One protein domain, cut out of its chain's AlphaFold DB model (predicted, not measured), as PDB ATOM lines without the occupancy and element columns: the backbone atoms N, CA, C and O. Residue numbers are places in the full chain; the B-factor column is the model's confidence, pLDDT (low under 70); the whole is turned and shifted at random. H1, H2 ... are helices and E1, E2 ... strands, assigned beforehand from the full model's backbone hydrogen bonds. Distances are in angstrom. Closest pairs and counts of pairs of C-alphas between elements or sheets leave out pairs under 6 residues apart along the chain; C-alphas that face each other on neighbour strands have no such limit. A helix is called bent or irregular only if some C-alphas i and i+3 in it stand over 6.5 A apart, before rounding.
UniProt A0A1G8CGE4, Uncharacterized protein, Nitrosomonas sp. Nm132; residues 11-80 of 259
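AT A GLANCE: This is residues 11 to 80 of the 259 residues of an uncharacterized protein of Nitrosomonas sp. Nm132 (UniProt A0A1G8CGE4). One strongly twisted, curled sheet of five strands, E1 to E5, has a single kinked helix, H1, slanting over one of its faces. The strands follow one another across the sheet, and E1 and E2 at one end are turned strongly against E3, E4 and E5. The printed part has 70 residues, with five named strands and then one named helix along it; the sheet's order is E1 E2 E3 E4 E5, antiparallel throughout, and the class is mixed, helices and strands. The whole is compact, with a radius of gyration of the C-alphas of 11.8 A and spans of 30 by 25 by 25 A.

HOW THE PARTS SIT: The strands E1, residues 11 to 14, E2, residues 17 to 21, E3, residues 32 to 35, E4, residues 39 to 43, and E5, residues 51 to 55, form a meander, each strand the antiparallel neighbour of the one before. E1 and E2 are a hairpin at 132 degrees, with N 12 and O 19 2.8 A apart, within hydrogen-bond range. E2 is staggered: it pairs with E1 over residues 17 to 20 and with E3 over residues 20 to 21. In the hairpin E2 and E3, at 124 degrees, N 20 and O 35 are 2.8 A apart. In the hairpin E3 and E4, at 172 degrees, N 41 and O 34 are 2.8 A apart. In the hairpin E4 and E5, at 169 degrees, N 42 and O 52 are 2.8 A apart. From edge to edge the strands' lines turn by 114 degrees, and the way across the sheet turns by 58 degrees. H1, residues 57 to 78, is on the sheet at a height of 6.5 A. It is only just over E4, with 3 of its C-alphas falling on that strand, and runs slantwise to the strands, at 38 degrees to E4 on the local plane. The closest C-alphas of E5 and H1 are those of Phe 55 and Met 68, 7.0 A apart. In H1, 15 of 18 O i to N i+4 pairs are within hydrogen-bond range.

IN THESE COORDINATES: E1 begins at C-alpha 11, (85.452, 90.660, 92.705), and is 9.8 A long from first to last C-alpha. E2 measures 11.9 A, E3 10.2 A, E4 12.4 A and E5 12.8 A. H1 measures 24.4 A and ends at C-alpha 78, (77.889, 107.650, 89.106). It has a kink of 104 degrees near residue 64 and is irregular, with C-alphas 62 and 65 9.5 A apart.

THE WHOLE: The two C-alphas farthest apart are those of Phe 46 and Arg 62, at 33.0 A. The printed part has no cut. The links E1 to E2, E3 to E4 and E5 to H1 are tight, and E2 to E3 and E4 to E5 are short. The mean pLDDT of the printed part is 95.7, and no printed residue is under 70.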
ATOM      1  N   VAL A  11      85.058  89.302  93.085       97.31
ATOM      2  CA  VAL A  11      85.452  90.660  92.705       97.31
ATOM      3  C   VAL A  11      84.509  91.160  91.612       97.31
ATOM      4  O   VAL A  11      84.308  90.496  90.592       97.31
ATOM      5  N   ILE A  12      83.921  92.328  91.836       96.88
ATOM      6  CA  ILE A  12      83.127  93.068  90.861       96.88
ATOM      7  C   ILE A  12      83.636  94.506  90.793       96.88
ATOM      8  O   ILE A  12      84.101  95.051  91.792       96.88
ATOM      9  N   ASN A  13      83.496  95.135  89.629       96.56
ATOM     10  CA  ASN A  13      83.643  96.579  89.496       96.56
ATOM     11  C   ASN A  13      82.251  97.189  89.326       96.56
ATOM     12  O   ASN A  13      81.526  96.829  88.398       96.56
ATOM     13  N   LEU A  14      81.867  98.082  90.237       95.00
ATOM     14  CA  LEU A  14      80.567  98.741  90.222       95.00
ATOM     15  C   LEU A  14      80.756 100.231  90.503       95.00
ATOM     16  O   LEU A  14      81.232 100.612  91.570       95.00
ATOM     17  N   GLY A  15      80.405 101.081  89.534       92.81
ATOM     18  CA  GLY A  15      80.569 102.534  89.659       92.81
ATOM     19  C   GLY A  15      82.036 102.981  89.697       92.81
ATOM     20  O   GLY A  15      82.350 104.011  90.293       92.81
ATOM     21  N   GLY A  16      82.943 102.194  89.102       93.62
ATOM     22  CA  GLY A  16      84.383 102.464  89.091       93.62
ATOM     23  C   GLY A  16      85.107 102.091  90.386       93.62
ATOM     24  O   GLY A  16      86.268 102.454  90.547       93.62
ATOM     25  N   ILE A  17      84.442 101.386  91.305       95.94
ATOM     26  CA  ILE A  17      85.021 100.903  92.562       95.94
ATOM     27  C   ILE A  17      84.983  99.377  92.567       95.94
ATOM     28  O   ILE A  17      83.980  98.765  92.185       95.94
ATOM     29  N   GLU A  18      86.081  98.767  93.002       97.56
ATOM     30  CA  GLU A  18      86.158  97.325  93.205       97.56
ATOM     31  C   GLU A  18      85.545  96.924  94.550       97.56
ATOM     32  O   GLU A  18      85.822  97.517  95.601       97.56
ATOM     33  N   PHE A  19      84.715  95.886  94.509       97.94
ATOM     34  CA  PHE A  19      84.094  95.281  95.678       97.94
ATOM     35  C   PHE A  19      84.171  93.761  95.619       97.94
ATOM     36  O   PHE A  19      84.140  93.159  94.547       97.94
ATOM     37  N   LEU A  20      84.158  93.139  96.792       97.88
ATOM     38  CA  LEU A  20      83.784  91.745  96.964       97.88
ATOM     39  C   LEU A  20      82.262  91.656  97.098       97.88
ATOM     40  O   LEU A  20      81.693  92.136  98.077       97.88
ATOM     41  N   LEU A  21      81.605  91.037  96.122       97.75
ATOM     42  CA  LEU A  21      80.203  90.644  96.182       97.75
ATOM     43  C   LEU A  21      80.070  89.360  96.996       97.75
ATOM     44  O   LEU A  21      80.597  88.318  96.604       97.75
ATOM     45  N   GLN A  22      79.343  89.437  98.104       96.75
ATOM     46  CA  GLN A  22      79.098  88.296  98.973       96.75
ATOM     47  C   GLN A  22      78.091  87.324  98.338       96.75
ATOM     48  O   GLN A  22      77.156  87.751  97.655       96.75
ATOM     49  N   PRO A  23      78.220  86.012  98.592       94.81
ATOM     50  CA  PRO A  23      77.300  85.007  98.058       94.81
ATOM     51  C   PRO A  23      75.973  84.905  98.832       94.81
ATOM     52  O   PRO A  23      75.147  84.029  98.558       94.81
ATOM     53  N   TYR A  24      75.771  85.778  99.819       93.62
ATOM     54  CA  TYR A  24      74.605  85.842 100.690       93.62
ATOM     55  C   TYR A  24      74.112  87.286 100.841       93.62
ATOM     56  O   TYR A  24      74.869  88.244 100.692       93.62
ATOM     57  N   GLY A  25      72.826  87.420 101.163       95.00
ATOM     58  CA  GLY A  25      72.233  88.682 101.589       95.00
ATOM     59  C   GLY A  25      72.543  89.001 103.054       95.00
ATOM     60  O   GLY A  25      73.019  88.152 103.807       95.00
ATOM     61  N   SER A  26      72.251  90.226 103.479       95.19
ATOM     62  CA  SER A  26      72.448  90.639 104.873       95.19
ATOM     63  C   SER A  26      71.438  89.968 105.816       95.19
ATOM     64  O   SER A  26      70.323  89.625 105.415       95.19
ATOM     65  N   SER A  27      71.771  89.904 107.107       90.94
ATOM     66  CA  SER A  27      70.829  89.516 108.171       90.94
ATOM     67  C   SER A  27      69.618  90.454 108.296       90.94
ATOM     68  O   SER A  27      68.615  90.074 108.890       90.94
ATOM     69  N   TYR A  28      69.683  91.653 107.707       87.38
ATOM     70  CA  TYR A  28      68.609  92.650 107.688       87.38
ATOM     71  C   TYR A  28      67.683  92.525 106.466       87.38
ATOM     72  O   TYR A  28      66.894  93.425 106.191       87.38
ATOM     73  N   GLY A  29      67.779  91.429 105.705       94.25
ATOM     74  CA  GLY A  29      66.869  91.143 104.592       94.25
ATOM     75  C   GLY A  29      67.216  91.839 103.274       94.25
ATOM     76  O   GLY A  29      66.424  91.790 102.335       94.25
ATOM     77  N   PHE A  30      68.384  92.478 103.168       97.62
ATOM     78  CA  PHE A  30      68.899  92.935 101.873       97.62
ATOM     79  C   PHE A  30      69.428  91.755 101.046       97.62
ATOM     80  O   PHE A  30      70.226  90.977 101.576       97.62
ATOM     81  N   PRO A  31      69.042  91.625  99.766       97.56
ATOM     82  CA  PRO A  31      69.439  90.506  98.914       97.56
ATOM     83  C   PRO A  31      70.911  90.545  98.490       97.56
ATOM     84  O   PRO A  31      71.486  89.485  98.250       97.56
ATOM     85  N   PHE A  32      71.523  91.731  98.413       97.62
ATOM     86  CA  PHE A  32      72.913  91.899  97.992       97.62
ATOM     87  C   PHE A  32      73.752  92.544  99.086       97.62
ATOM     88  O   PHE A  32      73.298  93.469  99.762       97.62
ATOM     89  N   VAL A  33      74.989  92.068  99.223       98.25
ATOM     90  CA  VAL A  33      76.016  92.668 100.076       98.25
ATOM     91  C   VAL A  33      77.307  92.765  99.277       98.25
ATOM     92  O   VAL A  33      77.802  91.762  98.765       98.25
ATOM     93  N   ILE A  34      77.855  93.971  99.175       97.94
ATOM     94  CA  ILE A  34      79.171  94.238  98.590       97.94
ATOM     95  C   ILE A  34      80.065  94.874  99.651       97.94
ATOM     96  O   ILE A  34      79.591  95.623 100.507       97.94
ATOM     97  N   SER A  35      81.357  94.573  99.624       97.56
ATOM     98  CA  SER A  35      82.290  95.072 100.634       97.56
ATOM     99  C   SER A  35      83.687  95.295 100.081       97.56
ATOM    100  O   SER A  35      84.143  94.546  99.221       97.56
ATOM    101  N   ASN A  36      84.390  96.278 100.625       96.31
ATOM    102  CA  ASN A  36      85.828  96.466 100.456       96.31
ATOM    103  C   ASN A  36      86.426  96.989 101.779       96.31
ATOM    104  O   ASN A  36      85.788  96.898 102.829       96.31
ATOM    105  N   GLN A  37      87.651  97.521 101.751       93.75
ATOM    106  CA  GLN A  37      88.294  98.084 102.947       93.75
ATOM    107  C   GLN A  37      87.551  99.290 103.541       93.75
ATOM    108  O   GLN A  37      87.683  99.553 104.737       93.75
ATOM    109  N   ASP A  38      86.768  99.995 102.726       95.88
ATOM    110  CA  ASP A  38      86.139 101.261 103.083       95.88
ATOM    111  C   ASP A  38      84.669 101.088 103.495       95.88
ATOM    112  O   ASP A  38      84.199 101.729 104.441       95.88
ATOM    113  N   PHE A  39      83.948 100.190 102.817       95.81
ATOM    114  CA  PHE A  39      82.506 100.032 102.958       95.81
ATOM    115  C   PHE A  39      82.087  98.575 103.138       95.81
ATOM    116  O   PHE A  39      82.653  97.648 102.562       95.81
ATOM    117  N   THR A  40      80.972  98.390 103.834       97.56
ATOM    118  CA  THR A  40      80.036  97.297 103.565       97.56
ATOM    119  C   THR A  40      78.701  97.908 103.169       97.56
ATOM    120  O   THR A  40      78.127  98.686 103.927       97.56
ATOM    121  N   ILE A  41      78.208  97.566 101.984       97.94
ATOM    122  CA  ILE A  41      76.973  98.101 101.415       97.94
ATOM    123  C   ILE A  41      76.018  96.930 101.217       97.94
ATOM    124  O   ILE A  41      76.281  96.019 100.435       97.94
ATOM    125  N   SER A  42      74.904  96.954 101.938       98.38
ATOM    126  CA  SER A  42      73.787  96.029 101.759       98.38
ATOM    127  C   SER A  42      72.681  96.748 100.995       98.38
ATOM    128  O   SER A  42      72.328  97.865 101.369       98.38
ATOM    129  N   PHE A  43      72.154  96.166  99.919       97.62
ATOM    130  CA  PHE A  43      71.197  96.871  99.063       97.62
ATOM    131  C   PHE A  43      70.211  95.952  98.339       97.62
ATOM    132  O   PHE A  43      70.444  94.753  98.167       97.62
ATOM    133  N   GLY A  44      69.081  96.536  97.945       96.12
ATOM    134  CA  GLY A  44      68.002  95.871  97.223       96.12
ATOM    135  C   GLY A  44      66.880  96.843  96.870       96.12
ATOM    136  O   GLY A  44      66.501  97.686  97.678       96.12
ATOM    137  N   GLU A  45      66.342  96.712  95.658       92.56
ATOM    138  CA  GLU A  45      65.319  97.610  95.101       92.56
ATOM    139  C   GLU A  45      64.062  97.702  95.980       92.56
ATOM    140  O   GLU A  45      63.533  98.786  96.207       92.56
ATOM    141  N   PHE A  46      63.620  96.572  96.537       93.25
ATOM    142  CA  PHE A  46      62.403  96.489  97.350       93.25
ATOM    143  C   PHE A  46      62.637  96.735  98.849       93.25
ATOM    144  O   PHE A  46      61.695  96.665  99.640       93.25
ATOM    145  N   ASN A  47      63.876  97.011  99.266       95.00
ATOM    146  CA  ASN A  47      64.173  97.381 100.644       95.00
ATOM    147  C   ASN A  47      63.896  98.879 100.857       95.00
ATOM    148  O   ASN A  47      64.109  99.704  99.970       95.00
ATOM    149  N   ASN A  48      63.442  99.243 102.060       91.81
ATOM    150  CA  ASN A  48      63.251 100.634 102.465       91.81
ATOM    151  C   ASN A  48      63.907 100.876 103.838       91.81
ATOM    152  O   ASN A  48      63.341 100.466 104.854       91.81
ATOM    153  N   PRO A  49      65.068 101.553 103.905       93.25
ATOM    154  CA  PRO A  49      65.818 102.141 102.786       93.25
ATOM    155  C   PRO A  49      66.390 101.081 101.829       93.25
ATOM    156  O   PRO A  49      66.628  99.951 102.242       93.25
ATOM    157  N   SER A  50      66.630 101.452 100.568       95.25
ATOM    158  CA  SER A  50      67.168 100.537  99.540       95.25
ATOM    159  C   SER A  50      68.662 100.255  99.699       95.25
ATOM    160  O   SER A  50      69.173  99.306  99.109       95.25
ATOM    161  N   PHE A  51      69.344 101.051 100.526       96.56
ATOM    162  CA  PHE A  51      70.743 100.894 100.896       96.56
ATOM    163  C   PHE A  51      70.900 100.962 102.414       96.56
ATOM    164  O   PHE A  51      70.303 101.806 103.084       96.56
ATOM    165  N   PHE A  52      71.754 100.093 102.938       97.12
ATOM    166  CA  PHE A  52      72.281 100.131 104.289       97.12
ATOM    167  C   PHE A  52      73.803 100.074 104.201       97.12
ATOM    168  O   PHE A  52      74.369  99.110 103.681       97.12
ATOM    169  N   VAL A  53      74.463 101.122 104.686       97.44
ATOM    170  CA  VAL A  53      75.903 101.320 104.509       97.44
ATOM    171  C   VAL A  53      76.580 101.340 105.867       97.44
ATOM    172  O   VAL A  53      76.164 102.063 106.768       97.44
ATOM    173  N   LYS A  54      77.646 100.557 106.000       97.75
ATOM    174  CA  LYS A  54      78.577 100.609 107.121       97.75
ATOM    175  C   LYS A  54      79.918 101.119 106.613       97.75
ATOM    176  O   LYS A  54      80.494 100.520 105.706       97.75
ATOM    177  N   PHE A  55      80.425 102.179 107.232       97.88
ATOM    178  CA  PHE A  55      81.794 102.635 107.018       97.88
ATOM    179  C   PHE A  55      82.744 101.862 107.927       97.88
ATOM    180  O   PHE A  55      82.506 101.706 109.127       97.88
ATOM    181  N   CYS A  56      83.800 101.313 107.337       95.25
ATOM    182  CA  CYS A  56      84.795 100.540 108.061       95.25
ATOM    183  C   CYS A  56      85.690 101.463 108.896       95.25
ATOM    184  O   CYS A  56      85.989 102.586 108.496       95.25
ATOM    185  N   SER A  57      86.172 100.971 110.044       93.38
ATOM    186  CA  SER A  57      86.967 101.791 110.969       93.38
ATOM    187  C   SER A  57      88.209 102.391 110.304       93.38
ATOM    188  O   SER A  57      88.487 103.557 110.522       93.38
ATOM    189  N   LEU A  58      88.924 101.635 109.464       91.88
ATOM    190  CA  LEU A  58      90.103 102.150 108.753       91.88
ATOM    191  C   LEU A  58      89.770 103.406 107.934       91.88
ATOM    192  O   LEU A  58      90.469 104.409 108.025       91.88
ATOM    193  N   ALA A  59      88.673 103.374 107.180       94.81
ATOM    194  CA  ALA A  59      88.266 104.501 106.354       94.81
ATOM    195  C   ALA A  59      87.742 105.681 107.184       94.81
ATOM    196  O   ALA A  59      88.043 106.830 106.871       94.81
ATOM    197  N   LEU A  60      87.039 105.410 108.291       96.06
ATOM    198  CA  LEU A  60      86.624 106.451 109.234       96.06
ATOM    199  C   LEU A  60      87.819 107.179 109.861       96.06
ATOM    200  O   LEU A  60      87.786 108.399 109.952       96.06
ATOM    201  N   TRP A  61      88.876 106.461 110.244       93.06
ATOM    202  CA  TRP A  61      90.095 107.073 110.784       93.06
ATOM    203  C   TRP A  61      90.903 107.826 109.719       93.06
ATOM    204  O   TRP A  61      91.512 108.845 110.029       93.06
ATOM    205  N   ARG A  62      90.896 107.354 108.463       92.19
ATOM    206  CA  ARG A  62      91.622 107.995 107.355       92.19
ATOM    207  C   ARG A  62      90.954 109.280 106.860       92.19
ATOM    208  O   ARG A  62      91.652 110.223 106.506       92.19
ATOM    209  N   GLU A  63      89.626 109.296 106.768       94.12
ATOM    210  CA  GLU A  63      88.890 110.336 106.027       94.12
ATOM    211  C   GLU A  63      87.779 111.015 106.835       94.12
ATOM    212  O   GLU A  63      87.336 112.106 106.479       94.12
ATOM    213  N   GLY A  64      87.321 110.402 107.925       94.62
ATOM    214  CA  GLY A  64      86.186 110.887 108.703       94.62
ATOM    215  C   GLY A  64      84.824 110.534 108.093       94.62
ATOM    216  O   GLY A  64      84.674 110.230 106.908       94.62
ATOM    217  N   ALA A  65      83.787 110.576 108.930       95.19
ATOM    218  CA  ALA A  65      82.439 110.134 108.568       95.19
ATOM    219  C   ALA A  65      81.805 110.953 107.425       95.19
ATOM    220  O   ALA A  65      81.133 110.385 106.566       95.19
ATOM    221  N   ILE A  66      82.045 112.270 107.387       94.69
ATOM    222  CA  ILE A  66      81.465 113.177 106.383       94.69
ATOM    223  C   ILE A  66      82.040 112.911 104.992       94.69
ATOM    224  O   ILE A  66      81.280 112.762 104.034       94.69
ATOM    225  N   ALA A  67      83.363 112.776 104.878       96.31
ATOM    226  CA  ALA A  67      84.002 112.441 103.609       96.31
ATOM    227  C   ALA A  67      83.568 111.051 103.120       96.31
ATOM    228  O   ALA A  67      83.246 110.878 101.945       96.31
ATOM    229  N   MET A  68      83.459 110.077 104.031       97.31
ATOM    230  CA  MET A  68      82.955 108.740 103.706       97.31
ATOM    231  C   MET A  68      81.510 108.757 103.198       97.31
ATOM    232  O   MET A  68      81.197 108.087 102.209       97.31
ATOM    233  N   HIS A  69      80.644 109.566 103.813       96.94
ATOM    234  CA  HIS A  69      79.284 109.790 103.331       96.94
ATOM    235  C   HIS A  69      79.273 110.404 101.925       96.94
ATOM    236  O   HIS A  69      78.630 109.864 101.025       96.94
ATOM    237  N   GLN A  70      80.047 111.466 101.697       96.38
ATOM    238  CA  GLN A  70      80.154 112.110 100.384       96.38
ATOM    239  C   GLN A  70      80.673 111.152  99.305       96.38
ATOM    240  O   GLN A  70      80.134 111.129  98.199       96.38
ATOM    241  N   ARG A  71      81.667 110.310  99.619       96.56
ATOM    242  CA  ARG A  71      82.186 109.291  98.691       96.56
ATOM    243  C   ARG A  71      81.126 108.266  98.310       96.56
ATOM    244  O   ARG A  71      81.028 107.915  97.136       96.56
ATOM    245  N   PHE A  72      80.312 107.811  99.265       96.94
ATOM    246  CA  PHE A  72      79.186 106.927  98.963       96.94
ATOM    247  C   PHE A  72      78.155 107.615  98.056       96.94
ATOM    248  O   PHE A  72      77.719 107.023  97.069       96.94
ATOM    249  N   MET A  73      77.810 108.873  98.341       96.62
ATOM    250  CA  MET A  73      76.848 109.629  97.534       96.62
ATOM    251  C   MET A  73      77.340 109.851  96.098       96.62
ATOM    252  O   MET A  73      76.591 109.611  95.155       96.62
ATOM    253  N   GLN A  74      78.614 110.207  95.915       96.12
ATOM    254  CA  GLN A  74      79.233 110.333  94.589       96.12
ATOM    255  C   GLN A  74      79.276 108.995  93.842       96.12
ATOM    256  O   GLN A  74      79.069 108.941  92.631       96.12
ATOM    257  N   TRP A  75      79.548 107.894  94.548       97.00
ATOM    258  CA  TRP A  75      79.489 106.557  93.961       97.00
ATOM    259  C   TRP A  75      78.071 106.205  93.489       97.00
ATOM    260  O   TRP A  75      77.910 105.712  92.372       97.00
ATOM    261  N   ALA A  76      77.047 106.506  94.292       96.12
ATOM    262  CA  ALA A  76      75.652 106.279  93.925       96.12
ATOM    263  C   ALA A  76      75.236 107.134  92.711       96.12
ATOM    264  O   ALA A  76      74.628 106.617  91.774       96.12
ATOM    265  N   GLU A  77      75.630 108.409  92.674       95.94
ATOM    266  CA  GLU A  77      75.374 109.312  91.546       95.94
ATOM    267  C   GLU A  77      75.998 108.798  90.238       95.94
ATOM    268  O   GLU A  77      75.343 108.796  89.195       95.94
ATOM    269  N   ARG A  78      77.230 108.268  90.279       95.88
ATOM    270  CA  ARG A  78      77.889 107.650  89.106       95.88
ATOM    271  C   ARG A  78      77.149 106.432  88.558       95.88
ATOM    272  O   ARG A  78      77.321 106.092  87.391       95.88
ATOM    273  N   LEU A  79      76.346 105.772  89.388       96.00
ATOM    274  CA  LEU A  79      75.462 104.681  88.979       96.00
ATOM    275  C   LEU A  79      74.110 105.179  88.442       96.00
ATOM    276  O   LEU A  79      73.253 104.363  88.111       96.00
ATOM    277  N   GLY A  80      73.908 106.496  88.356       96.12
ATOM    278  CA  GLY A  80      72.644 107.113  87.958       96.12
ATOM    279  C   GLY A  80      71.574 107.065  89.049       96.12
ATOM    280  O   GLY A  80      70.392 107.227  88.748       96.12
TER     281      GLY A  80